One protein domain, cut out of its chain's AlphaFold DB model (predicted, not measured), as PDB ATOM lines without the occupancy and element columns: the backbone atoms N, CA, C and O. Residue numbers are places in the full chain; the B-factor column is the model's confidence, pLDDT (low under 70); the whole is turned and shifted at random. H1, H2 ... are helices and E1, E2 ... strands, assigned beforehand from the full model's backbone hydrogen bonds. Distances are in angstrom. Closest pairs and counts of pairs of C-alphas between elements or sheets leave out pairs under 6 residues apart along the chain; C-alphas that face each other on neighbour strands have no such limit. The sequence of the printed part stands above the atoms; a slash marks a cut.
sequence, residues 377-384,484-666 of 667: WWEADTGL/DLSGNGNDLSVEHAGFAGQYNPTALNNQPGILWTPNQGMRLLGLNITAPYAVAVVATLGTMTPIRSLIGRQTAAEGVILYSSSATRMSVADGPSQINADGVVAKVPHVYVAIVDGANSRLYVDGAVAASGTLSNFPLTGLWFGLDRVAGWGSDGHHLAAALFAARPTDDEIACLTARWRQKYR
ATOM      1  N   TRP A 377     -18.311  22.779  33.571       90.44
ATOM      2  CA  TRP A 377     -18.647  21.429  33.119       90.44
ATOM      3  C   TRP A 377     -17.903  21.122  31.826       90.44
ATOM      4  O   TRP A 377     -17.893  21.940  30.916       90.44
ATOM      5  N   TRP A 378     -17.304  19.942  31.734       89.38
ATOM      6  CA  TRP A 378     -16.443  19.570  30.620       89.38
ATOM      7  C   TRP A 378     -16.710  18.124  30.200       89.38
ATOM      8  O   TRP A 378     -16.773  17.242  31.057       89.38
ATOM      9  N   GLU A 379     -16.838  17.868  28.894       88.50
ATOM     10  CA  GLU A 379     -16.981  16.517  28.323       88.50
ATOM     11  C   GLU A 379     -16.061  16.318  27.117       88.50
ATOM     12  O   GLU A 379     -15.828  17.240  26.332       88.50
ATOM     13  N   ALA A 380     -15.444  15.140  27.019       83.12
ATOM     14  CA  ALA A 380     -14.409  14.869  26.020       83.12
ATOM     15  C   ALA A 380     -14.967  14.691  24.596       83.12
ATOM     16  O   ALA A 380     -14.210  14.693  23.630       83.12
ATOM     17  N   ASP A 381     -16.277  14.503  24.449       70.25
ATOM     18  CA  ASP A 381     -16.942  14.265  23.168       70.25
ATOM     19  C   ASP A 381     -17.237  15.543  22.371       70.25
ATOM     20  O   ASP A 381     -17.264  15.491  21.143       70.25
ATOM     21  N   THR A 382     -17.412  16.679  23.045       61.12
ATOM     22  CA  THR A 382     -17.965  17.897  22.431       61.12
ATOM     23  C   THR A 382     -17.154  19.165  22.711       61.12
ATOM     24  O   THR A 382     -17.373  20.179  22.054       61.12
ATOM     25  N   GLY A 383     -16.173  19.126  23.622       64.19
ATOM     26  CA  GLY A 383     -15.528  20.338  24.137       64.19
ATOM     27  C   GLY A 383     -14.003  20.331  24.141       64.19
ATOM     28  O   GLY A 383     -13.425  20.752  25.128       64.19
ATOM     29  N   LEU A 384     -13.299  19.855  23.111       78.12
ATOM     30  CA  LEU A 384     -11.822  19.853  23.120       78.12
ATOM     31  C   LEU A 384     -11.235  20.844  22.112       78.12
ATOM     32  O   LEU A 384     -11.449  20.688  20.915       78.12
ATOM     33  N   ASP A 484     -15.503  24.750  28.488       77.38
ATOM     34  CA  ASP A 484     -16.569  24.799  29.475       77.38
ATOM     35  C   ASP A 484     -17.952  24.824  28.816       77.38
ATOM     36  O   ASP A 484     -18.414  25.822  28.262       77.38
ATOM     37  N   LEU A 485     -18.656  23.711  28.960       73.19
ATOM     38  CA  LEU A 485     -20.010  23.501  28.472       73.19
ATOM     39  C   LEU A 485     -21.069  24.152  29.369       73.19
ATOM     40  O   LEU A 485     -22.238  24.211  28.982       73.19
ATOM     41  N   SER A 486     -20.702  24.642  30.560       67.56
ATOM     42  CA  SER A 486     -21.639  25.337  31.453       67.56
ATOM     43  C   SER A 486     -22.063  26.708  30.921       67.56
ATOM     44  O   SER A 486     -23.138  27.189  31.272       67.56
ATOM     45  N   GLY A 487     -21.251  27.313  30.047       61.06
ATOM     46  CA  GLY A 487     -21.446  28.678  29.555       61.06
ATOM     47  C   GLY A 487     -20.841  29.762  30.453       61.06
ATOM     48  O   GLY A 487     -21.035  30.943  30.175       61.06
ATOM     49  N   ASN A 488     -20.094  29.385  31.498       64.25
ATOM     50  CA  ASN A 488     -19.435  30.323  32.409       64.25
ATOM     51  C   ASN A 488     -18.006  30.706  31.977       64.25
ATOM     52  O   ASN A 488     -17.374  31.524  32.646       64.25
ATOM     53  N   GLY A 489     -17.493  30.132  30.881       67.56
ATOM     54  CA  GLY A 489     -16.180  30.450  30.310       67.56
ATOM     55  C   GLY A 489     -14.992  29.921  31.118       67.56
ATOM     56  O   GLY A 489     -13.897  30.472  31.033       67.56
ATOM     57  N   ASN A 490     -15.194  28.884  31.934       78.25
ATOM     58  CA  ASN A 490     -14.160  28.294  32.784       78.25
ATOM     59  C   ASN A 490     -13.410  27.166  32.060       78.25
ATOM     60  O   ASN A 490     -13.412  26.023  32.509       78.25
ATOM     61  N   ASP A 491     -12.788  27.457  30.922       81.06
ATOM     62  CA  ASP A 491     -12.061  26.446  30.150       81.06
ATOM     63  C   ASP A 491     -10.850  25.911  30.931       81.06
ATOM     64  O   ASP A 491     -10.055  26.667  31.501       81.06
ATOM     65  N   LEU A 492     -10.663  24.591  30.922       88.75
ATOM     66  CA  LEU A 492      -9.426  23.987  31.403       88.75
ATOM     67  C   LEU A 492      -8.354  24.130  30.329       88.75
ATOM     68  O   LEU A 492      -8.599  23.853  29.158       88.75
ATOM     69  N   SER A 493      -7.145  24.510  30.723       89.31
ATOM     70  CA  SER A 493      -6.035  24.738  29.795       89.31
ATOM     71  C   SER A 493      -4.848  23.836  30.108       89.31
ATOM     72  O   SER A 493      -4.564  23.526  31.269       89.31
ATOM     73  N   VAL A 494      -4.130  23.421  29.067       87.38
ATOM     74  CA  VAL A 494      -2.827  22.767  29.213       87.38
ATOM     75  C   VAL A 494      -1.750  23.827  29.423       87.38
ATOM     76  O   VAL A 494      -1.723  24.847  28.744       87.38
ATOM     77  N   GLU A 495      -0.826  23.573  30.346       81.31
ATOM     78  CA  GLU A 495       0.253  24.515  30.668       81.31
ATOM     79  C   GLU A 495       1.305  24.630  29.545       81.31
ATOM     80  O   GLU A 495       1.833  25.709  29.301       81.31
ATOM     81  N   HIS A 496       1.609  23.528  28.849       79.31
ATOM     82  CA  HIS A 496       2.461  23.487  27.652       79.31
ATOM     83  C   HIS A 496       2.286  22.167  26.872       79.31
ATOM     84  O   HIS A 496       1.818  21.169  27.414       79.31
ATOM     85  N   ALA A 497       2.710  22.122  25.604       64.81
ATOM     86  CA  ALA A 497       2.417  21.034  24.653       64.81
ATOM     87  C   ALA A 497       2.710  19.592  25.141       64.81
ATOM     88  O   ALA A 497       1.979  18.665  24.793       64.81
ATOM     89  N   GLY A 498       3.748  19.381  25.960       71.44
ATOM     90  CA  GLY A 498       4.112  18.058  26.497       71.44
ATOM     91  C   GLY A 498       3.179  17.527  27.598       71.44
ATOM     92  O   GLY A 498       3.143  16.320  27.832       71.44
ATOM     93  N   PHE A 499       2.403  18.411  28.233       81.88
ATOM     94  CA  PHE A 499       1.511  18.106  29.359       81.88
ATOM     95  C   PHE A 499       0.094  17.709  28.946       81.88
ATOM     96  O   PHE A 499      -0.688  17.267  29.786       81.88
ATOM     97  N   ALA A 500      -0.243  17.857  27.667       85.06
ATOM     98  CA  ALA A 500      -1.556  17.505  27.159       85.06
ATOM     99  C   ALA A 500      -1.785  15.991  27.236       85.06
ATOM    100  O   ALA A 500      -0.944  15.215  26.768       85.06
ATOM    101  N   GLY A 501      -2.944  15.593  27.764       88.12
ATOM    102  CA  GLY A 501      -3.442  14.227  27.640       88.12
ATOM    103  C   GLY A 501      -3.659  13.843  26.175       88.12
ATOM    104  O   GLY A 501      -3.577  14.666  25.262       88.12
ATOM    105  N   GLN A 502      -3.928  12.571  25.924       88.56
ATOM    106  CA  GLN A 502      -4.205  12.069  24.587       88.56
ATOM    107  C   GLN A 502      -5.706  11.883  24.415       88.56
ATOM    108  O   GLN A 502      -6.350  11.205  25.210       88.56
ATOM    109  N   TYR A 503      -6.277  12.456  23.360       87.19
ATOM    110  CA  TYR A 503      -7.654  12.145  23.008       87.19
ATOM    111  C   TYR A 503      -7.761  10.677  22.577       87.19
ATOM    112  O   TYR A 503      -7.041  10.233  21.684       87.19
ATOM    113  N   ASN A 504      -8.651   9.929  23.225       85.38
ATOM    114  CA  ASN A 504      -9.004   8.570  22.852       85.38
ATOM    115  C   ASN A 504     -10.489   8.544  22.442       85.38
ATOM    116  O   ASN A 504     -11.363   8.620  23.310       85.38
ATOM    117  N   PRO A 505     -10.807   8.406  21.142       75.25
ATOM    118  CA  PRO A 505     -12.189   8.405  20.658       75.25
ATOM    119  C   PRO A 505     -12.989   7.168  21.089       75.25
ATOM    120  O   PRO A 505     -14.218   7.157  20.991       75.25
ATOM    121  N   THR A 506     -12.308   6.123  21.556       78.31
ATOM    122  CA  THR A 506     -12.888   4.840  21.954       78.31
ATOM    123  C   THR A 506     -12.439   4.432  23.355       78.31
ATOM    124  O   THR A 506     -12.172   3.258  23.591       78.31
ATOM    125  N   ALA A 507     -12.352   5.390  24.280       81.94
ATOM    126  CA  ALA A 507     -11.903   5.175  25.652       81.94
ATOM    127  C   ALA A 507     -12.752   4.133  26.402       81.94
ATOM    128  O   ALA A 507     -12.401   2.956  26.460       81.94
ATOM    129  N   LEU A 508     -13.883   4.542  26.980       76.56
ATOM    130  CA  LEU A 508     -14.720   3.660  27.794       76.56
ATOM    131  C   LEU A 508     -15.972   3.260  27.029       76.56
ATOM    132  O   LEU A 508     -16.721   4.127  26.592       76.56
ATOM    133  N   ASN A 509     -16.222   1.960  26.870       72.69
ATOM    134  CA  ASN A 509     -17.372   1.453  26.109       72.69
ATOM    135  C   ASN A 509     -17.468   2.045  24.688       72.69
ATOM    136  O   ASN A 509     -18.546   2.109  24.093       72.69
ATOM    137  N   ASN A 510     -16.314   2.415  24.116       72.38
ATOM    138  CA  ASN A 510     -16.153   3.171  22.873       72.38
ATOM    139  C   ASN A 510     -16.721   4.601  22.899       72.38
ATOM    140  O   ASN A 510     -17.073   5.125  21.842       72.38
ATOM    141  N   GLN A 511     -16.841   5.224  24.060       79.56
ATOM    142  CA  GLN A 511     -17.114   6.649  24.166       79.56
ATOM    143  C   GLN A 511     -15.805   7.443  24.187       79.56
ATOM    144  O   GLN A 511     -14.792   6.918  24.661       79.56
ATOM    145  N   PRO A 512     -15.802   8.683  23.670       81.12
ATOM    146  CA  PRO A 512     -14.641   9.558  23.743       81.12
ATOM    147  C   PRO A 512     -14.170   9.810  25.178       81.12
ATOM    148  O   PRO A 512     -14.972   9.913  26.104       81.12
ATOM    149  N   GLY A 513     -12.861   9.952  25.354       88.62
ATOM    150  CA  GLY A 513     -12.240  10.311  26.623       88.62
ATOM    151  C   GLY A 513     -10.842  10.887  26.427       88.62
ATOM    152  O   GLY A 513     -10.258  10.801  25.349       88.62
ATOM    153  N   ILE A 514     -10.283  11.457  27.488       91.94
ATOM    154  CA  ILE A 514      -8.888  11.896  27.539       91.94
ATOM    155  C   ILE A 514      -8.100  10.842  28.310       91.94
ATOM    156  O   ILE A 514      -8.380  10.594  29.480       91.94
ATOM    157  N   LEU A 515      -7.145  10.200  27.643       92.00
ATOM    158  CA  LEU A 515      -6.140   9.339  28.252       92.00
ATOM    159  C   LEU A 515      -5.042  10.196  28.879       92.00
ATOM    160  O   LEU A 515      -4.366  10.961  28.190       92.00
ATOM    161  N   TRP A 516      -4.840  10.023  30.174       92.00
ATOM    162  CA  TRP A 516      -3.763  10.649  30.921       92.00
ATOM    163  C   TRP A 516      -2.626   9.668  31.147       92.00
ATOM    164  O   TRP A 516      -2.856   8.489  31.411       92.00
ATOM    165  N   THR A 517      -1.404  10.187  31.093       89.00
ATOM    166  CA  THR A 517      -0.224   9.539  31.670       89.00
ATOM    167  C   THR A 517       0.232  10.316  32.912       89.00
ATOM    168  O   THR A 517      -0.108  11.495  33.038       89.00
ATOM    169  N   PRO A 518       1.040   9.720  33.813       88.56
ATOM    170  CA  PRO A 518       1.277  10.271  35.154       88.56
ATOM    171  C   PRO A 518       1.880  11.683  35.256       88.56
ATOM    172  O   PRO A 518       1.926  12.233  36.348       88.56
ATOM    173  N   ASN A 519       2.353  12.278  34.160       88.75
ATOM    174  CA  ASN A 519       2.937  13.625  34.149       88.75
ATOM    175  C   ASN A 519       2.073  14.646  33.393       88.75
ATOM    176  O   ASN A 519       2.544  15.739  33.090       88.75
ATOM    177  N   GLN A 520       0.845  14.287  33.024       91.56
ATOM    178  CA  GLN A 520      -0.024  15.096  32.174       91.56
ATOM    179  C   GLN A 520      -1.228  15.594  32.951       91.56
ATOM    180  O   GLN A 520      -1.757  14.899  33.810       91.56
ATOM    181  N   GLY A 521      -1.699  16.787  32.612       91.62
ATOM    182  CA  GLY A 521      -2.881  17.345  33.241       91.62
ATOM    183  C   GLY A 521      -3.348  18.619  32.568       91.62
ATOM    184  O   GLY A 521      -2.623  19.257  31.799       91.62
ATOM    185  N   MET A 522      -4.573  18.998  32.898       92.25
ATOM    186  CA  MET A 522      -5.179  20.271  32.532       92.25
ATOM    187  C   MET A 522      -5.597  21.023  33.785       92.25
ATOM    188  O   MET A 522      -6.048  20.412  34.755       92.25
ATOM    189  N   ARG A 523      -5.465  22.349  33.749       91.00
ATOM    190  CA  ARG A 523      -5.691  23.213  34.905       91.00
ATOM    191  C   ARG A 523      -6.774  24.244  34.639       91.00
ATOM    192  O   ARG A 523      -6.807  24.852  33.572       91.00
ATOM    193  N   LEU A 524      -7.585  24.502  35.661       88.81
ATOM    194  CA  LEU A 524      -8.419  25.695  35.746       88.81
ATOM    195  C   LEU A 524      -7.677  26.785  36.527       88.81
ATOM    196  O   LEU A 524      -7.237  26.560  37.660       88.81
ATOM    197  N   LEU A 525      -7.514  27.955  35.910       78.06
ATOM    198  CA  LEU A 525      -6.850  29.119  36.501       78.06
ATOM    199  C   LEU A 525      -7.862  30.090  37.119       78.06
ATOM    200  O   LEU A 525      -9.037  30.089  36.765       78.06
ATOM    201  N   GLY A 526      -7.384  30.952  38.021       77.19
ATOM    202  CA  GLY A 526      -8.169  32.084  38.527       77.19
ATOM    203  C   GLY A 526      -9.342  31.697  39.430       77.19
ATOM    204  O   GLY A 526     -10.311  32.448  39.528       77.19
ATOM    205  N   LEU A 527      -9.274  30.534  40.080       84.44
ATOM    206  CA  LEU A 527     -10.279  30.126  41.053       84.44
ATOM    207  C   LEU A 527     -10.041  30.811  42.401       84.44
ATOM    208  O   LEU A 527      -8.907  31.046  42.812       84.44
ATOM    209  N   ASN A 528     -11.132  31.100  43.098       88.88
ATOM    210  CA  ASN A 528     -11.127  31.412  44.520       88.88
ATOM    211  C   ASN A 528     -12.495  31.036  45.096       88.88
ATOM    212  O   ASN A 528     -13.403  31.866  45.159       88.88
ATOM    213  N   ILE A 529     -12.665  29.755  45.414       92.31
ATOM    214  CA  ILE A 529     -13.920  29.207  45.935       92.31
ATOM    215  C   ILE A 529     -13.677  28.742  47.367       92.31
ATOM    216  O   ILE A 529     -12.898  27.822  47.613       92.31
ATOM    217  N   THR A 530     -14.343  29.374  48.325       93.50
ATOM    218  CA  THR A 530     -14.358  28.918  49.717       93.50
ATOM    219  C   THR A 530     -15.264  27.702  49.864       93.50
ATOM    220  O   THR A 530     -16.292  27.627  49.195       93.50
ATOM    221  N   ALA A 531     -14.921  26.769  50.755       92.06
ATOM    222  CA  ALA A 531     -15.834  25.684  51.112       92.06
ATOM    223  C   ALA A 531     -17.177  26.249  51.654       92.06
ATOM    224  O   ALA A 531     -17.157  27.273  52.344       92.06
ATOM    225  N   PRO A 532     -18.327  25.608  51.367       95.81
ATOM    226  CA  PRO A 532     -18.431  24.313  50.706       95.81
ATOM    227  C   PRO A 532     -18.271  24.377  49.183       95.81
ATOM    228  O   PRO A 532     -18.714  25.321  48.542       95.81
ATOM    229  N   TYR A 533     -17.687  23.338  48.592       96.38
ATOM    230  CA  TYR A 533     -17.642  23.136  47.140       96.38
ATOM    231  C   TYR A 533     -17.639  21.644  46.807       96.38
ATOM    232  O   TYR A 533     -17.409  20.799  47.677       96.38
ATOM    233  N   ALA A 534     -17.883  21.310  45.542       96.44
ATOM    234  CA  ALA A 534     -17.773  19.937  45.070       96.44
ATOM    235  C   ALA A 534     -17.074  19.847  43.716       96.44
ATOM    236  O   ALA A 534     -17.210  20.724  42.864       96.44
ATOM    237  N   VAL A 535     -16.351  18.751  43.511       96.69
ATOM    238  CA  VAL A 535     -15.761  18.383  42.223       96.69
ATOM    239  C   VAL A 535     -16.249  17.000  41.833       96.69
ATOM    240  O   VAL A 535     -16.324  16.100  42.669       96.69
ATOM    241  N   ALA A 536     -16.594  16.835  40.564       96.62
ATOM    242  CA  ALA A 536     -17.063  15.576  40.018       96.62
ATOM    243  C   ALA A 536     -16.229  15.173  38.804       96.62
ATOM    244  O   ALA A 536     -15.824  16.026  38.013       96.62
ATOM    245  N   VAL A 537     -15.984  13.874  38.646       96.62
ATOM    246  CA  VAL A 537     -15.280  13.321  37.487       96.62
ATOM    247  C   VAL A 537     -15.803  11.929  37.153       96.62
ATOM    248  O   VAL A 537     -16.037  11.107  38.037       96.62
ATOM    249  N   VAL A 538     -15.964  11.662  35.860       95.81
ATOM    250  CA  VAL A 538     -16.216  10.325  35.321       95.81
ATOM    251  C   VAL A 538     -14.900   9.778  34.811       95.81
ATOM    252  O   VAL A 538     -14.344  10.315  33.844       95.81
ATOM    253  N   ALA A 539     -14.388   8.739  35.460       95.06
ATOM    254  CA  ALA A 539     -13.062   8.238  35.144       95.06
ATOM    255  C   ALA A 539     -12.872   6.751  35.434       95.06
ATOM    256  O   ALA A 539     -13.620   6.134  36.188       95.06
ATOM    257  N   THR A 540     -11.810   6.213  34.839       93.62
ATOM    258  CA  THR A 540     -11.220   4.910  35.155       93.62
ATOM    259  C   THR A 540      -9.705   5.062  35.230       93.62
ATOM    260  O   THR A 540      -9.118   5.818  34.455       93.62
ATOM    261  N   LEU A 541      -9.065   4.320  36.127       92.88
ATOM    262  CA  LEU A 541      -7.614   4.203  36.246       92.88
ATOM    263  C   LEU A 541      -7.134   2.871  35.650       92.88
ATOM    264  O   LEU A 541      -7.814   1.857  35.698       92.88
ATOM    265  N   GLY A 542      -5.946   2.864  35.071       89.12
ATOM    266  CA  GLY A 542      -5.263   1.705  34.505       89.12
ATOM    267  C   GLY A 542      -4.355   1.035  35.532       89.12
ATOM    268  O   GLY A 542      -4.378  -0.188  35.685       89.12
ATOM    269  N   THR A 543      -3.602   1.827  36.298       85.62
ATOM    270  CA  THR A 543      -2.815   1.363  37.450       85.62
ATOM    271  C   THR A 543      -3.204   2.120  38.719       85.62
ATOM    272  O   THR A 543      -3.751   3.210  38.652       85.62
ATOM    273  N   MET A 544      -2.954   1.532  39.892       86.19
ATOM    274  CA  MET A 544      -3.194   2.168  41.206       86.19
ATOM    275  C   MET A 544      -1.930   2.146  42.070       86.19
ATOM    276  O   MET A 544      -1.917   2.616  43.205       86.19
ATOM    277  N   THR A 545      -0.859   1.547  41.541       80.06
ATOM    278  CA  THR A 545       0.438   1.449  42.195       80.06
ATOM    279  C   THR A 545       1.521   1.843  41.190       80.06
ATOM    280  O   THR A 545       1.641   1.181  40.157       80.06
ATOM    281  N   PRO A 546       2.312   2.898  41.473       86.88
ATOM    282  CA  PRO A 546       2.177   3.815  42.614       86.88
ATOM    283  C   PRO A 546       0.880   4.652  42.552       86.88
ATOM    284  O   PRO A 546       0.144   4.569  41.571       86.88
ATOM    285  N   ILE A 547       0.602   5.418  43.614       93.56
ATOM    286  CA  ILE A 547      -0.609   6.243  43.792       93.56
ATOM    287  C   ILE A 547      -0.958   7.023  42.509       93.56
ATOM    288  O   ILE A 547      -0.066   7.556  41.836       93.56
ATOM    289  N   ARG A 548      -2.256   7.101  42.186       94.69
ATOM    290  CA  ARG A 548      -2.775   7.854  41.031       94.69
ATOM    291  C   ARG A 548      -3.828   8.869  41.431       94.69
ATOM    292  O   ARG A 548      -4.774   8.514  42.125       94.69
ATOM    293  N   SER A 549      -3.706  10.102  40.948       94.50
ATOM    294  CA  SER A 549      -4.693  11.165  41.174       94.50
ATOM    295  C   SER A 549      -5.567  11.383  39.945       94.50
ATOM    296  O   SER A 549      -5.047  11.548  38.846       94.50
ATOM    297  N   LEU A 550      -6.877  11.481  40.136       95.19
ATOM    298  CA  LEU A 550      -7.811  11.950  39.109       95.19
ATOM    299  C   LEU A 550      -7.936  13.475  39.153       95.19
ATOM    300  O   LEU A 550      -7.929  14.144  38.123       95.19
ATOM    301  N   ILE A 551      -8.018  14.025  40.361       94.94
ATOM    302  CA  ILE A 551      -8.124  15.461  40.609       94.94
ATOM    303  C   ILE A 551      -6.987  15.846  41.535       94.94
ATOM    304  O   ILE A 551      -6.721  15.114  42.489       94.94
ATOM    305  N   GLY A 552      -6.340  16.974  41.274       92.12
ATOM    306  CA  GLY A 552      -5.220  17.431  42.080       92.12
ATOM    307  C   GLY A 552      -5.111  18.941  42.195       92.12
ATOM    308  O   GLY A 552      -5.915  19.710  41.661       92.12
ATOM    309  N   ARG A 553      -4.083  19.352  42.931       89.31
ATOM    310  CA  ARG A 553      -3.838  20.723  43.378       89.31
ATOM    311  C   ARG A 553      -2.543  21.241  42.776       89.31
ATOM    312  O   ARG A 553      -1.672  20.467  42.375       89.31
ATOM    313  N   GLN A 554      -2.397  22.562  42.731       82.88
ATOM    314  CA  GLN A 554      -1.140  23.191  42.316       82.88
ATOM    315  C   GLN A 554      -0.153  23.309  43.483       82.88
ATOM    316  O   GLN A 554       1.026  23.007  43.319       82.88
ATOM    317  N   THR A 555      -0.618  23.768  44.646       81.81
ATOM    318  CA  THR A 555       0.196  23.889  45.862       81.81
ATOM    319  C   THR A 555      -0.527  23.262  47.054       81.81
ATOM    320  O   THR A 555      -1.725  22.980  47.000       81.81
ATOM    321  N   ALA A 556       0.207  22.985  48.138       71.69
ATOM    322  CA  ALA A 556      -0.334  22.286  49.308       71.69
ATOM    323  C   ALA A 556      -1.498  23.036  49.990       71.69
ATOM    324  O   ALA A 556      -2.250  22.426  50.748       71.69
ATOM    325  N   ALA A 557      -1.654  24.333  49.699       73.56
ATOM    326  CA  ALA A 557      -2.694  25.207  50.233       73.56
ATOM    327  C   ALA A 557      -3.890  25.420  49.276       73.56
ATOM    328  O   ALA A 557      -4.691  26.319  49.516       73.56
ATOM    329  N   GLU A 558      -4.026  24.632  48.199       76.69
ATOM    330  CA  GLU A 558      -5.020  24.877  47.131       76.69
ATOM    331  C   GLU A 558      -6.052  23.751  46.981       76.69
ATOM    332  O   GLU A 558      -6.170  23.127  45.930       76.69
ATOM    333  N   GLY A 559      -6.832  23.500  48.030       82.94
ATOM    334  CA  GLY A 559      -8.064  22.714  47.923       82.94
ATOM    335  C   GLY A 559      -7.880  21.193  47.955       82.94
ATOM    336  O   GLY A 559      -7.200  20.665  48.839       82.94
ATOM    337  N   VAL A 560      -8.538  20.493  47.022       91.94
ATOM    338  CA  VAL A 560      -8.871  19.057  47.094       91.94
ATOM    339  C   VAL A 560      -8.047  18.180  46.143       91.94
ATOM    340  O   VAL A 560      -7.783  18.555  45.004       91.94
ATOM    341  N   ILE A 561      -7.685  16.979  46.594       94.88
ATOM    342  CA  ILE A 561      -7.128  15.899  45.769       94.88
ATOM    343  C   ILE A 561      -8.046  14.672  45.840       94.88
ATOM    344  O   ILE A 561      -8.485  14.290  46.923       94.88
ATOM    345  N   LEU A 562      -8.322  14.047  44.693       96.44
ATOM    346  CA  LEU A 562      -9.049  12.775  44.578       96.44
ATOM    347  C   LEU A 562      -8.120  11.742  43.940       96.44
ATOM    348  O   LEU A 562      -7.680  11.927  42.802       96.44
ATOM    349  N   TYR A 563      -7.825  10.660  44.654       96.12
ATOM    350  CA  TYR A 563      -6.786   9.713  44.257       96.12
ATOM    351  C   TYR A 563      -7.081   8.272  44.683       96.12
ATOM    352  O   TYR A 563      -7.872   8.020  45.587       96.12
ATOM    353  N   SER A 564      -6.412   7.320  44.037       95.69
ATOM    354  CA  SER A 564      -6.397   5.906  44.407       95.69
ATOM    355  C   SER A 564      -5.023   5.520  44.938       95.69
ATOM    356  O   SER A 564      -4.004   5.793  44.299       95.69
ATOM    357  N   SER A 565      -4.995   4.881  46.108       90.19
ATOM    358  CA  SER A 565      -3.767   4.410  46.765       90.19
ATOM    359  C   SER A 565      -3.596   2.890  46.751       90.19
ATOM    360  O   SER A 565      -2.535   2.385  47.114       90.19
ATOM    361  N   SER A 566      -4.626   2.148  46.344       92.00
ATOM    362  CA  SER A 566      -4.606   0.691  46.247       92.00
ATOM    363  C   SER A 566      -5.644   0.209  45.236       92.00
ATOM    364  O   SER A 566      -6.414   0.997  44.694       92.00
ATOM    365  N   ALA A 567      -5.700  -1.100  44.990       87.88
ATOM    366  CA  ALA A 567      -6.626  -1.645  44.005       87.88
ATOM    367  C   ALA A 567      -8.116  -1.510  44.353       87.88
ATOM    368  O   ALA A 567      -8.956  -1.636  43.465       87.88
ATOM    369  N   THR A 568      -8.431  -1.271  45.624       92.88
ATOM    370  CA  THR A 568      -9.802  -1.263  46.148       92.88
ATOM    371  C   THR A 568     -10.057  -0.051  47.041       92.88
ATOM    372  O   THR A 568     -10.879  -0.131  47.952       92.88
ATOM    373  N   ARG A 569      -9.311   1.045  46.856       95.00
ATOM    374  CA  ARG A 569      -9.449   2.256  47.671       95.00
ATOM    375  C   ARG A 569      -9.419   3.515  46.818       95.00
ATOM    376  O   ARG A 569      -8.501   3.711  46.016       95.00
ATOM    377  N   MET A 570     -10.384   4.390  47.085       96.94
ATOM    378  CA  MET A 570     -10.413   5.776  46.626       96.94
ATOM    379  C   MET A 570     -10.404   6.717  47.824       96.94
ATOM    380  O   MET A 570     -11.050   6.457  48.837       96.94
ATOM    381  N   SER A 571      -9.676   7.813  47.702       96.88
ATOM    382  CA  SER A 571      -9.428   8.756  48.782       96.88
ATOM    383  C   SER A 571      -9.640  10.179  48.290       96.88
ATOM    384  O   SER A 571      -9.225  10.532  47.187       96.88
ATOM    385  N   VAL A 572     -10.252  11.005  49.133       96.88
ATOM    386  CA  VAL A 572     -10.292  12.458  48.970       96.88
ATOM    387  C   VAL A 572      -9.527  13.097  50.121       96.88
ATOM    388  O   VAL A 572      -9.683  12.674  51.265       96.88
ATOM    389  N   ALA A 573      -8.693  14.092  49.838       94.31
ATOM    390  CA  ALA A 573      -7.961  14.824  50.867       94.31
ATOM    391  C   ALA A 573      -7.898  16.324  50.570       94.31
ATOM    392  O   ALA A 573      -7.926  16.740  49.411       94.31
ATOM    393  N   ASP A 574      -7.765  17.132  51.617       91.00
ATOM    394  CA  ASP A 574      -7.468  18.560  51.543       91.00
ATOM    395  C   ASP A 574      -6.535  18.964  52.705       91.00
ATOM    396  O   ASP A 574      -6.776  18.724  53.889       91.00
ATOM    397  N   GLY A 575      -5.374  19.528  52.372       85.06
ATOM    398  CA  GLY A 575      -4.305  19.718  53.359       85.06
ATOM    399  C   GLY A 575      -3.978  18.415  54.130       85.06
ATOM    400  O   GLY A 575      -3.629  17.425  53.482       85.06
ATOM    401  N   PRO A 576      -4.051  18.404  55.481       86.31
ATOM    402  CA  PRO A 576      -3.734  17.238  56.315       86.31
ATOM    403  C   PRO A 576      -4.892  16.243  56.510       86.31
ATOM    404  O   PRO A 576      -4.671  15.173  57.078       86.31
ATOM    405  N   SER A 577      -6.120  16.586  56.108       92.94
ATOM    406  CA  SER A 577      -7.301  15.743  56.345       92.94
ATOM    407  C   SER A 577      -7.618  14.864  55.140       92.94
ATOM    408  O   SER A 577      -7.400  15.269  53.999       92.94
ATOM    409  N   GLN A 578      -8.152  13.662  55.384       95.00
ATOM    410  CA  GLN A 578      -8.573  12.752  54.318       95.00
ATOM    411  C   GLN A 578      -9.797  11.917  54.695       95.00
ATOM    412  O   GLN A 578     -10.006  11.577  55.861       95.00
ATOM    413  N   ILE A 579     -10.532  11.491  53.672       97.06
ATOM    414  CA  ILE A 579     -11.609  10.506  53.738       97.06
ATOM    415  C   ILE A 579     -11.263   9.365  52.776       97.06
ATOM    416  O   ILE A 579     -10.810   9.608  51.658       97.06
ATOM    417  N   ASN A 580     -11.493   8.122  53.203       97.44
ATOM    418  CA  ASN A 580     -11.202   6.919  52.424       97.44
ATOM    419  C   ASN A 580     -12.476   6.105  52.200       97.44
ATOM    420  O   ASN A 580     -13.174   5.792  53.161       97.44
ATOM    421  N   ALA A 581     -12.728   5.726  50.952       97.12
ATOM    422  CA  ALA A 581     -13.725   4.741  50.564       97.12
ATOM    423  C   ALA A 581     -13.025   3.427  50.193       97.12
ATOM    424  O   ALA A 581     -12.250   3.369  49.232       97.12
ATOM    425  N   ASP A 582     -13.300   2.378  50.967       95.75
ATOM    426  CA  ASP A 582     -12.827   1.016  50.720       95.75
ATOM    427  C   ASP A 582     -13.808   0.238  49.824       95.75
ATOM    428  O   ASP A 582     -14.992   0.554  49.747       95.75
ATOM    429  N   GLY A 583     -13.313  -0.786  49.126       93.31
ATOM    430  CA  GLY A 583     -14.101  -1.607  48.198       93.31
ATOM    431  C   GLY A 583     -14.306  -0.988  46.809       93.31
ATOM    432  O   GLY A 583     -14.965  -1.592  45.967       93.31
ATOM    433  N   VAL A 584     -13.720   0.180  46.537       93.88
ATOM    434  CA  VAL A 584     -13.867   0.890  45.258       93.88
ATOM    435  C   VAL A 584     -12.786   0.448  44.276       93.88
ATOM    436  O   VAL A 584     -11.606   0.749  44.462       93.88
ATOM    437  N   VAL A 585     -13.178  -0.253  43.211       93.19
ATOM    438  CA  VAL A 585     -12.251  -0.772  42.195       93.19
ATOM    439  C   VAL A 585     -12.047   0.266  41.095       93.19
ATOM    440  O   VAL A 585     -12.719   0.244  40.072       93.19
ATOM    441  N   ALA A 586     -11.057   1.143  41.259       90.25
ATOM    442  CA  ALA A 586     -10.823   2.257  40.332       90.25
ATOM    443  C   ALA A 586     -10.440   1.855  38.887       90.25
ATOM    444  O   ALA A 586     -10.342   2.723  38.024       90.25
ATOM    445  N   LYS A 587     -10.228   0.556  38.611       90.81
ATOM    446  CA  LYS A 587     -10.056   0.005  37.249       90.81
ATOM    447  C   LYS A 587     -11.341  -0.113  36.443       90.81
ATOM    448  O   LYS A 587     -11.290  -0.384  35.247       90.81
ATOM    449  N   VAL A 588     -12.474  -0.004  37.117       90.69
ATOM    450  CA  VAL A 588     -13.789   0.051  36.497       90.69
ATOM    451  C   VAL A 588     -14.173   1.528  36.420       90.69
ATOM    452  O   VAL A 588     -13.777   2.309  37.289       90.69
ATOM    453  N   PRO A 589     -14.899   1.951  35.378       92.00
ATOM    454  CA  PRO A 589     -15.431   3.301  35.336       92.00
ATOM    455  C   PRO A 589     -16.389   3.579  36.487       92.00
ATOM    456  O   PRO A 589     -17.280   2.784  36.780       92.00
ATOM    457  N   HIS A 590     -16.235   4.759  37.072       95.44
ATOM    458  CA  HIS A 590     -17.114   5.260  38.113       95.44
ATOM    459  C   HIS A 590     -17.401   6.745  37.909       95.44
ATOM    460  O   HIS A 590     -16.615   7.483  37.300       95.44
ATOM    461  N   VAL A 591     -18.521   7.189  38.474       95.56
ATOM    462  CA  VAL A 591     -18.754   8.606  38.755       95.56
ATOM    463  C   VAL A 591     -18.266   8.899  40.167       95.56
ATOM    464  O   VAL A 591     -18.811   8.371  41.136       95.56
ATOM    465  N   TYR A 592     -17.265   9.764  40.289       97.88
ATOM    466  CA  TYR A 592     -16.770  10.236  41.576       97.88
ATOM    467  C   TYR A 592     -17.269  11.650  41.841       97.88
ATOM    468  O   TYR A 592     -17.110  12.517  40.982       97.88
ATOM    469  N   VAL A 593     -17.805  11.904  43.037       97.56
ATOM    470  CA  VAL A 593     -18.111  13.266  43.504       97.56
ATOM    471  C   VAL A 593     -17.500  13.478  44.879       97.56
ATOM    472  O   VAL A 593     -17.860  12.802  45.841       97.56
ATOM    473  N   ALA A 594     -16.568  14.419  44.977       97.44
ATOM    474  CA  ALA A 594     -15.937  14.819  46.224       97.44
ATOM    475  C   ALA A 594     -16.534  16.144  46.703       97.44
ATOM    476  O   ALA A 594     -16.478  17.143  45.984       97.44
ATOM    477  N   ILE A 595     -17.081  16.151  47.919       97.00
ATOM    478  CA  ILE A 595     -17.621  17.334  48.593       97.00
ATOM    479  C   ILE A 595     -16.671  17.734  49.716       97.00
ATOM    480  O   ILE A 595     -16.396  16.926  50.607       97.00
ATOM    481  N   VAL A 596     -16.231  18.991  49.695       96.38
ATOM    482  CA  VAL A 596     -15.476  19.623  50.781       96.38
ATOM    483  C   VAL A 596     -16.428  20.549  51.529       96.38
ATOM    484  O   VAL A 596     -16.864  21.554  50.977       96.38
ATOM    485  N   ASP A 597     -16.795  20.164  52.750       96.06
ATOM    486  CA  ASP A 597     -17.790  20.827  53.611       96.06
ATOM    487  C   ASP A 597     -17.496  20.550  55.105       96.06
ATOM    488  O   ASP A 597     -18.352  20.180  55.909       96.06
ATOM    489  N   GLY A 598     -16.222  20.635  55.485       93.88
ATOM    490  CA  GLY A 598     -15.750  20.453  56.853       93.88
ATOM    491  C   GLY A 598     -16.108  19.070  57.377       93.88
ATOM    492  O   GLY A 598     -15.803  18.066  56.736       93.88
ATOM    493  N   ALA A 599     -16.804  19.022  58.515       94.81
ATOM    494  CA  ALA A 599     -17.300  17.790  59.131       94.81
ATOM    495  C   ALA A 599     -18.372  17.049  58.301       94.81
ATOM    496  O   ALA A 599     -18.636  15.878  58.556       94.81
ATOM    497  N   ASN A 600     -18.986  17.715  57.317       94.62
ATOM    498  CA  ASN A 600     -20.008  17.139  56.439       94.62
ATOM    499  C   ASN A 600     -19.442  16.688  55.087       94.62
ATOM    500  O   ASN A 600     -20.205  16.448  54.148       94.62
ATOM    501  N   SER A 601     -18.119  16.589  54.969       97.38
ATOM    502  CA  SER A 601     -17.460  16.205  53.725       97.38
ATOM    503  C   SER A 601     -17.747  14.750  53.374       97.38
ATOM    504  O   SER A 601     -17.865  13.874  54.239       97.38
ATOM    505  N   ARG A 602     -17.890  14.488  52.076       97.38
ATOM    506  CA  ARG A 602     -18.347  13.198  51.550       97.38
ATOM    507  C   ARG A 602     -17.646  12.866  50.245       97.38
ATOM    508  O   ARG A 602     -17.382  13.747  49.429       97.38
ATOM    509  N   LEU A 603     -17.412  11.577  50.039       98.00
ATOM    510  CA  LEU A 603     -17.042  11.002  48.755       98.00
ATOM    511  C   LEU A 603     -18.200  10.129  48.276       98.00
ATOM    512  O   LEU A 603     -18.547   9.143  48.928       98.00
ATOM    513  N   TYR A 604     -18.779  10.488  47.136       98.00
ATOM    514  CA  TYR A 604     -19.758   9.670  46.436       98.00
ATOM    515  C   TYR A 604     -19.057   8.857  45.359       98.00
ATOM    516  O   TYR A 604     -18.189   9.368  44.643       98.00
ATOM    517  N   VAL A 605     -19.476   7.603  45.235       97.06
ATOM    518  CA  VAL A 605     -19.122   6.719  44.128       97.06
ATOM    519  C   VAL A 605     -20.427   6.201  43.558       97.06
ATOM    520  O   VAL A 605     -21.233   5.620  44.281       97.06
ATOM    521  N   ASP A 606     -20.648   6.462  42.274       93.44
ATOM    522  CA  ASP A 606     -21.858   6.060  41.560       93.44
ATOM    523  C   ASP A 606     -23.154   6.476  42.273       93.44
ATOM    524  O   ASP A 606     -24.112   5.713  42.376       93.44
ATOM    525  N   GLY A 607     -23.196   7.727  42.740       88.38
ATOM    526  CA  GLY A 607     -24.392   8.338  43.325       88.38
ATOM    527  C   GLY A 607     -24.665   7.935  44.776       88.38
ATOM    528  O   GLY A 607     -25.499   8.561  45.424       88.38
ATOM    529  N   ALA A 608     -23.935   6.961  45.322       92.75
ATOM    530  CA  ALA A 608     -24.023   6.564  46.722       92.75
ATOM    531  C   ALA A 608     -22.883   7.178  47.545       92.75
ATOM    532  O   ALA A 608     -21.755   7.300  47.065       92.75
ATOM    533  N   VAL A 609     -23.156   7.525  48.809       96.88
ATOM    534  CA  VAL A 609     -22.111   7.945  49.755       96.88
ATOM    535  C   VAL A 609     -21.214   6.743  50.046       96.88
ATOM    536  O   VAL A 609     -21.609   5.826  50.761       96.88
ATOM    537  N   ALA A 610     -20.003   6.754  49.499       97.12
ATOM    538  CA  ALA A 610     -19.020   5.695  49.703       97.12
ATOM    539  C   ALA A 610     -18.201   5.921  50.980       97.12
ATOM    540  O   ALA A 610     -17.762   4.967  51.617       97.12
ATOM    541  N   ALA A 611     -17.997   7.186  51.357       97.56
ATOM    542  CA  ALA A 611     -17.363   7.559  52.612       97.56
ATOM    543  C   ALA A 611     -17.742   8.985  53.038       97.56
ATOM    544  O   ALA A 611     -18.063   9.840  52.212       97.56
ATOM    545  N   SER A 612     -17.658   9.254  54.339       97.44
ATOM    546  CA  SER A 612     -17.889  10.570  54.938       97.44
ATOM    547  C   SER A 612     -16.878  10.840  56.045       97.44
ATOM    548  O   SER A 612     -16.401   9.903  56.686       97.44
ATOM    549  N   GLY A 613     -16.580  12.106  56.308       96.31
ATOM    550  CA  GLY A 613     -15.677  12.494  57.385       96.31
ATOM    551  C   GLY A 613     -15.366  13.983  57.377       96.31
ATOM    552  O   GLY A 613     -16.040  14.769  56.713       96.31
ATOM    553  N   THR A 614     -14.326  14.361  58.114       97.00
ATOM    554  CA  THR A 614     -13.901  15.758  58.232       97.00
ATOM    555  C   THR A 614     -12.777  16.070  57.254       97.00
ATOM    556  O   THR A 614     -11.750  15.395  57.254       97.00
ATOM    557  N   LEU A 615     -12.967  17.125  56.464       95.50
ATOM    558  CA  LEU A 615     -11.937  17.778  55.655       95.50
ATOM    559  C   LEU A 615     -11.620  19.174  56.227       95.50
ATOM    560  O   LEU A 615     -12.381  19.728  57.020       95.50
ATOM    561  N   SER A 616     -10.465  19.721  55.863       93.75
ATOM    562  CA  SER A 616      -9.870  20.951  56.404       93.75
ATOM    563  C   SER A 616     -10.459  22.250  55.839       93.75
ATOM    564  O   SER A 616     -10.104  23.323  56.320       93.75
ATOM    565  N   ASN A 617     -11.357  22.181  54.851       92.75
ATOM    566  CA  ASN A 617     -11.981  23.327  54.182       92.75
ATOM    567  C   ASN A 617     -10.989  24.279  53.503       92.75
ATOM    568  O   ASN A 617     -11.204  25.495  53.475       92.75
ATOM    569  N   PHE A 618      -9.915  23.746  52.915       91.75
ATOM    570  CA  PHE A 618      -9.011  24.595  52.137       91.75
ATOM    571  C   PHE A 618      -9.745  25.203  50.929       91.75
ATOM    572  O   PHE A 618     -10.395  24.458  50.184       91.75
ATOM    573  N   PRO A 619      -9.633  26.528  50.695       90.88
ATOM    574  CA  PRO A 619     -10.188  27.161  49.506       90.88
ATOM    575  C   PRO A 619      -9.638  26.535  48.224       90.88
ATOM    576  O   PRO A 619      -8.451  26.212  48.128       90.88
ATOM    577  N   LEU A 620     -10.498  26.400  47.219       91.00
ATOM    578  CA  LEU A 620     -10.100  25.960  45.894       91.00
ATOM    579  C   LEU A 620      -9.623  27.168  45.082       91.00
ATOM    580  O   LEU A 620     -10.426  27.953  44.570       91.00
ATOM    581  N   THR A 621      -8.306  27.313  44.978       87.94
ATOM    582  CA  THR A 621      -7.636  28.375  44.205       87.94
ATOM    583  C   THR A 621      -6.949  27.860  42.936       87.94
ATOM    584  O   THR A 621      -6.596  28.632  42.041       87.94
ATOM    585  N   GLY A 622      -6.844  26.539  42.801       84.75
ATOM    586  CA  GLY A 622      -6.392  25.850  41.603       84.75
ATOM    587  C   GLY A 622      -6.993  24.452  41.543       84.75
ATOM    588  O   GLY A 622      -7.128  23.791  42.567       84.75
ATOM    589  N   LEU A 623      -7.360  24.008  40.343       91.06
ATOM    590  CA  LEU A 623      -7.923  22.680  40.117       91.06
ATOM    591  C   LEU A 623      -7.228  22.036  38.927       91.06
ATOM    592  O   LEU A 623      -7.175  22.631  37.848       91.06
ATOM    593  N   TRP A 624      -6.728  20.823  39.127       92.38
ATOM    594  CA  TRP A 624      -6.158  19.999  38.076       92.38
ATOM    595  C   TRP A 624      -6.999  18.758  37.831       92.38
ATOM    596  O   TRP A 624      -7.417  18.087  38.772       92.38
ATOM    597  N   PHE A 625      -7.156  18.411  36.559       93.75
ATOM    598  CA  PHE A 625      -7.591  17.089  36.133       93.75
ATOM    599  C   PHE A 625      -6.409  16.351  35.509       93.75
ATOM    600  O   PHE A 625      -5.708  16.902  34.660       93.75
ATOM    601  N   GLY A 626      -6.196  15.109  35.942       91.94
ATOM    602  CA  GLY A 626      -5.141  14.225  35.440       91.94
ATOM    603  C   GLY A 626      -3.838  14.261  36.244       91.94
ATOM    604  O   GLY A 626      -3.009  13.377  36.062       91.94
ATOM    605  N   LEU A 627      -3.658  15.219  37.162       90.81
ATOM    606  CA  LEU A 627      -2.415  15.395  37.922       90.81
ATOM    607  C   LEU A 627      -2.631  16.129  39.248       90.81
ATOM    608  O   LEU A 627      -3.460  17.026  39.329       90.81
ATOM    609  N   ASP A 628      -1.815  15.815  40.251       91.62
ATOM    610  CA  ASP A 628      -1.516  16.654  41.410       91.62
ATOM    611  C   ASP A 628      -0.051  17.115  41.359       91.62
ATOM    612  O   ASP A 628       0.882  16.309  41.316       91.62
ATOM    613  N   ARG A 629       0.171  18.433  41.364       86.88
ATOM    614  CA  ARG A 629       1.515  19.022  41.241       86.88
ATOM    615  C   ARG A 629       2.329  18.945  42.528       86.88
ATOM    616  O   ARG A 629       3.550  19.049  42.463       86.88
ATOM    617  N   VAL A 630       1.675  18.794  43.677       87.00
ATOM    618  CA  VAL A 630       2.324  18.829  44.993       87.00
ATOM    619  C   VAL A 630       2.995  17.499  45.287       87.00
ATOM    620  O   VAL A 630       4.174  17.449  45.624       87.00
ATOM    621  N   ALA A 631       2.236  16.419  45.150       86.19
ATOM    622  CA  ALA A 631       2.688  15.067  45.409       86.19
ATOM    623  C   ALA A 631       3.328  14.412  44.173       86.19
ATOM    624  O   ALA A 631       3.951  13.358  44.295       86.19
ATOM    625  N   GLY A 632       3.173  15.017  42.986       87.44
ATOM    626  CA  GLY A 632       3.652  14.455  41.721       87.44
ATOM    627  C   GLY A 632       2.908  13.178  41.323       87.44
ATOM    628  O   GLY A 632       3.435  12.353  40.578       87.44
ATOM    629  N   TRP A 633       1.706  12.976  41.864       92.38
ATOM    630  CA  TRP A 633       0.840  11.866  41.486       92.38
ATOM    631  C   TRP A 633       0.071  12.278  40.246       92.38
ATOM    632  O   TRP A 633      -0.491  13.364  40.221       92.38
ATOM    633  N   GLY A 634       0.031  11.421  39.232       90.31
ATOM    634  CA  GLY A 634      -0.797  11.642  38.051       90.31
ATOM    635  C   GLY A 634      -1.787  10.525  37.825       90.31
ATOM    636  O   GLY A 634      -1.704   9.467  38.447       90.31
ATOM    637  N   SER A 635      -2.731  10.778  36.934       91.75
ATOM    638  CA  SER A 635      -3.660   9.783  36.429       91.75
ATOM    639  C   SER A 635      -2.941   8.895  35.418       91.75
ATOM    640  O   SER A 635      -1.975   9.289  34.767       91.75
ATOM    641  N   ASP A 636      -3.414   7.669  35.305       91.56
ATOM    642  CA  ASP A 636      -2.965   6.712  34.302       91.56
ATOM    643  C   ASP A 636      -4.220   6.022  33.802       91.56
ATOM    644  O   ASP A 636      -4.552   4.952  34.285       91.56
ATOM    645  N   GLY A 637      -5.025   6.706  32.995       92.25
ATOM    646  CA  GLY A 637      -6.395   6.280  32.729       92.25
ATOM    647  C   GLY A 637      -7.218   7.309  31.971       92.25
ATOM    648  O   GLY A 637      -6.685   8.292  31.459       92.25
ATOM    649  N   HIS A 638      -8.525   7.077  31.877       93.94
ATOM    650  CA  HIS A 638      -9.417   7.900  31.064       93.94
ATOM    651  C   HIS A 638     -10.296   8.801  31.914       93.94
ATOM    652  O   HIS A 638     -10.920   8.332  32.861       93.94
ATOM    653  N   HIS A 639     -10.398  10.071  31.525       94.88
ATOM    654  CA  HIS A 639     -11.460  10.971  31.971       94.88
ATOM    655  C   HIS A 639     -12.446  11.194  30.827       94.88
ATOM    656  O   HIS A 639     -12.030  11.426  29.693       94.88
ATOM    657  N   LEU A 640     -13.740  11.141  31.125       92.69
ATOM    658  CA  LEU A 640     -14.803  11.311  30.131       92.69
ATOM    659  C   LEU A 640     -15.552  12.626  30.317       92.69
ATOM    660  O   LEU A 640     -15.798  13.347  29.352       92.69
ATOM    661  N   ALA A 641     -15.858  12.949  31.570       93.31
ATOM    662  CA  ALA A 641     -16.517  14.182  31.960       93.31
ATOM    663  C   ALA A 641     -16.006  14.669  33.312       93.31
ATOM    664  O   ALA A 641     -15.507  13.881  34.120       93.31
ATOM    665  N   ALA A 642     -16.166  15.961  33.560       95.19
ATOM    666  CA  ALA A 642     -15.866  16.589  34.832       95.19
ATOM    667  C   ALA A 642     -16.807  17.765  35.104       95.19
ATOM    668  O   ALA A 642     -17.316  18.388  34.174       95.19
ATOM    669  N   ALA A 643     -17.015  18.093  36.376       94.56
ATOM    670  CA  ALA A 643     -17.744  19.288  36.783       94.56
ATOM    671  C   ALA A 643     -17.178  19.884  38.078       94.56
ATOM    672  O   ALA A 643     -16.634  19.172  38.926       94.56
ATOM    673  N   LEU A 644     -17.328  21.198  38.229       95.56
ATOM    674  CA  LEU A 644     -16.979  21.958  39.427       95.56
ATOM    675  C   LEU A 644     -18.210  22.718  39.919       95.56
ATOM    676  O   LEU A 644     -18.863  23.410  39.138       95.56
ATOM    677  N   PHE A 645     -18.465  22.652  41.221       94.75
ATOM    678  CA  PHE A 645     -19.576  23.313  41.894       94.75
ATOM    679  C   PHE A 645     -19.052  24.233  43.002       94.75
ATOM    680  O   PHE A 645     -18.318  23.788  43.880       94.75
ATOM    681  N   ALA A 646     -19.447  25.505  42.987       93.00
ATOM    682  CA  ALA A 646     -19.053  26.541  43.949       93.00
ATOM    683  C   ALA A 646     -19.837  26.508  45.280       93.00
ATOM    684  O   ALA A 646     -19.732  27.424  46.087       93.00
ATOM    685  N   ALA A 647     -20.658  25.478  45.471       91.81
ATOM    686  CA  ALA A 647     -21.386  25.143  46.687       91.81
ATOM    687  C   ALA A 647     -21.687  23.643  46.653       91.81
ATOM    688  O   ALA A 647     -21.648  23.030  45.580       91.81
ATOM    689  N   ARG A 648     -22.029  23.063  47.804       92.19
ATOM    690  CA  ARG A 648     -22.440  21.661  47.915       92.19
ATOM    691  C   ARG A 648     -23.731  21.397  47.110       92.19
ATOM    692  O   ARG A 648     -24.759  21.971  47.467       92.19
ATOM    693  N   PRO A 649     -23.708  20.517  46.089       90.00
ATOM    694  CA  PRO A 649     -24.929  19.986  45.495       90.00
ATOM    695  C   PRO A 649     -25.675  19.102  46.501       90.00
ATOM    696  O   PRO A 649     -25.070  18.496  47.393       90.00
ATOM    697  N   THR A 650     -26.989  19.021  46.355       86.38
ATOM    698  CA  THR A 650     -27.847  18.110  47.120       86.38
ATOM    699  C   THR A 650     -27.579  16.647  46.748       86.38
ATOM    700  O   THR A 650     -27.069  16.343  45.668       86.38
ATOM    701  N   ASP A 651     -27.927  15.724  47.647       85.62
ATOM    702  CA  ASP A 651     -27.737  14.283  47.419       85.62
ATOM    703  C   ASP A 651     -28.523  13.809  46.177       85.62
ATOM    704  O   ASP A 651     -28.015  13.021  45.379       85.62
ATOM    705  N   ASP A 652     -29.707  14.379  45.959       76.38
ATOM    706  CA  ASP A 652     -30.557  14.124  44.797       76.38
ATOM    707  C   ASP A 652     -29.945  14.633  43.481       76.38
ATOM    708  O   ASP A 652     -29.935  13.922  42.470       76.38
ATOM    709  N   GLU A 653     -29.365  15.841  43.487       81.19
ATOM    710  CA  GLU A 653     -28.630  16.379  42.335       81.19
ATOM    711  C   GLU A 653     -27.442  15.478  41.964       81.19
ATOM    712  O   GLU A 653     -27.192  15.239  40.780       81.19
ATOM    713  N   ILE A 654     -26.737  14.923  42.957       87.94
ATOM    714  CA  ILE A 654     -25.609  14.002  42.743       87.94
ATOM    715  C   ILE A 654     -26.077  12.661  42.173       87.94
ATOM    716  O   ILE A 654     -25.456  12.142  41.236       87.94
ATOM    717  N   ALA A 655     -27.160  12.097  42.708       80.31
ATOM    718  CA  ALA A 655     -27.735  10.855  42.207       80.31
ATOM    719  C   ALA A 655     -28.149  10.991  40.732       80.31
ATOM    720  O   ALA A 655     -27.860  10.115  39.914       80.31
ATOM    721  N   CYS A 656     -28.739  12.126  40.363       72.25
ATOM    722  CA  CYS A 656     -29.196  12.370  38.996       72.25
ATOM    723  C   CYS A 656     -28.050  12.647  38.027       72.25
ATOM    724  O   CYS A 656     -28.009  12.060  36.942       72.25
ATOM    725  N   LEU A 657     -27.074  13.460  38.441       82.94
ATOM    726  CA  LEU A 657     -25.832  13.664  37.697       82.94
ATOM    727  C   LEU A 657     -25.155  12.321  37.383       82.94
ATOM    728  O   LEU A 657     -24.742  12.061  36.252       82.94
ATOM    729  N   THR A 658     -25.094  11.447  38.387       86.69
ATOM    730  CA  THR A 658     -24.534  10.104  38.251       86.69
ATOM    731  C   THR A 658     -25.324   9.265  37.253       86.69
ATOM    732  O   THR A 658     -24.727   8.694  36.339       86.69
ATOM    733  N   ALA A 659     -26.646   9.170  37.416       74.50
ATOM    734  CA  ALA A 659     -27.497   8.345  36.563       74.50
ATOM    735  C   ALA A 659     -27.335   8.712  35.080       74.50
ATOM    736  O   ALA A 659     -27.151   7.826  34.243       74.50
ATOM    737  N   ARG A 660     -27.280  10.015  34.766       76.94
ATOM    738  CA  ARG A 660     -27.012  10.507  33.409       76.94
ATOM    739  C   ARG A 660     -25.674  10.025  32.878       76.94
ATOM    740  O   ARG A 660     -25.610   9.501  31.768       76.94
ATOM    741  N   TRP A 661     -24.594  10.245  33.619       83.56
ATOM    742  CA  TRP A 661     -23.271   9.874  33.128       83.56
ATOM    743  C   TRP A 661     -23.138   8.365  32.954       83.56
ATOM    744  O   TRP A 661     -22.593   7.922  31.944       83.56
ATOM    745  N   ARG A 662     -23.731   7.566  33.843       81.38
ATOM    746  CA  ARG A 662     -23.804   6.111  33.669       81.38
ATOM    747  C   ARG A 662     -24.603   5.713  32.431       81.38
ATOM    748  O   ARG A 662     -24.148   4.865  31.671       81.38
ATOM    749  N   GLN A 663     -25.741   6.355  32.163       74.88
ATOM    750  CA  GLN A 663     -26.529   6.109  30.951       74.88
ATOM    751  C   GLN A 663     -25.759   6.494  29.678       74.88
ATOM    752  O   GLN A 663     -25.679   5.701  28.737       74.88
ATOM    753  N   LYS A 664     -25.156   7.687  29.654       75.19
ATOM    754  CA  LYS A 664     -24.390   8.215  28.515       75.19
ATOM    755  C   LYS A 664     -23.174   7.339  28.200       75.19
ATOM    756  O   LYS A 664     -22.963   6.941  27.051       75.19
ATOM    757  N   TYR A 665     -22.402   6.991  29.227       77.69
ATOM    758  CA  TYR A 665     -21.157   6.231  29.097       77.69
ATOM    759  C   TYR A 665     -21.331   4.707  29.233       77.69
ATOM    760  O   TYR A 665     -20.380   3.952  29.021       77.69
ATOM    761  N   ARG A 666     -22.565   4.254  29.490       73.31
ATOM    762  CA  ARG A 666     -23.035   2.860  29.470       73.31
ATOM    763  C   ARG A 666     -22.260   1.916  30.392       73.31
ATOM    764  O   ARG A 666     -21.800   0.873  29.928       73.31
TER     765      ARG A 666
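Overview. This is residues 377 to 384 and 484 to 666 of the 667 residues of the protein "SGNH_hydro domain-containing protein" of Sorangium cellulosum (UniProt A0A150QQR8). Two strongly twisted sheets stand face to face as a sandwich, a larger one of eight strands and a smaller one of six, and the one named helix, H1, lies over the larger sheet's face that is turned away from the smaller sheet. The hairpin E2 and E3 extends the larger sheet at one end of the body, while E9 and E12 bring the two sheets together at another. The printed part has 191 residues, with fourteen named strands, E1 to E14, followed by H1, and its class is mostly strand. The larger sheet is branched at E14, the smaller has the order E4, E13, E6, E7, E8, E9, and the neighbour pairs in both are antiparallel. The whole is compact and rounded, with a radius of gyration of the C-alphas of 14.7 A and spans of 40 by 36 by 32 A.

Arrangement. Start at E1, residues 377 to 379, and look beside it for E14, residues 637 to 645, where N 378 and O 642 are 2.9 A apart. E14 bends by 65 degrees at residue 640; on the same side of it as E1 is E3, residues 511 to 516, with N 514 and O 639 at 2.8 A. E3 forms a hairpin with E2, residues 502 to 508, where N 504 and O 513 are 2.8 A apart. On the other side of E14 find E5, residues 533 to 541, with N 536 and O 643 at 2.9 A. From E5 go to E10, residues 590 to 596, by N 537 and O 592, 2.9 A; then E11, residues 601 to 605, and E12, residues 608 to 613, complete a meander, each strand the antiparallel neighbour of the one before, with N 593 and O 604 at 3.0 A and N 603 and O 611 at 2.9 A. In the other sheet of the sandwich, E4, residues 522 to 524, is an edge strand beside E13, residues 623 to 625, with N 524 and O 623 at 2.9 A. E13 is also the antiparallel neighbour of E6, residues 548 to 552, with N 552 and O 624 at 2.9 A. E6 begins a second meander with E7, residues 560 to 566, E8, residues 569 to 574, and E9, residues 577 to 582; look at N 564 and O 548, 2.8 A, N 561 and O 573, 2.8 A, and N 572 and O 579, 2.9 A. The facing parts of the two sheets are 8.9 A apart centre to centre, their strands at 25 degrees, and the closest C-alphas of E9 and E12, Ala 581 and Ala 611, are 5.0 A apart. H1, residues 651 to 665, is on the branched sheet at a height over the sheet of 8.4 A, over E10 and along the strands, at 24 degrees to E10 on the local plane; the closest C-alphas of H1 and E10, Val 591 and Thr 658, are 6.0 A apart. In H1 every O i to N i+4 pair is within hydrogen-bond range.

Along the chain. Find C-alpha 377 at (-18.647, 21.429, 33.119), where E1 begins. E5 runs 24.0 A from C-alpha 533 at (-17.642, 23.136, 47.140), bending by 62 degrees at residue 538. E10 measures 19.2 A, E7 18.9 A and E14 23.4 A. H1 runs 21.1 A to C-alpha 665 at (-21.157, 6.231, 29.097).

Size, cuts and confidence. The two C-alphas farthest apart, those of Pro 505 and Ala 599, are 39.9 A apart. Residues 385 to 483 are not printed, and C-alphas 384 and 484 are 9.3 A apart across this cut. E13 to E14 is a long link of 11 residues. The mean pLDDT of the printed part is 88.3; residues 382 to 383, 486 to 489 and 497 are under 70 in this model.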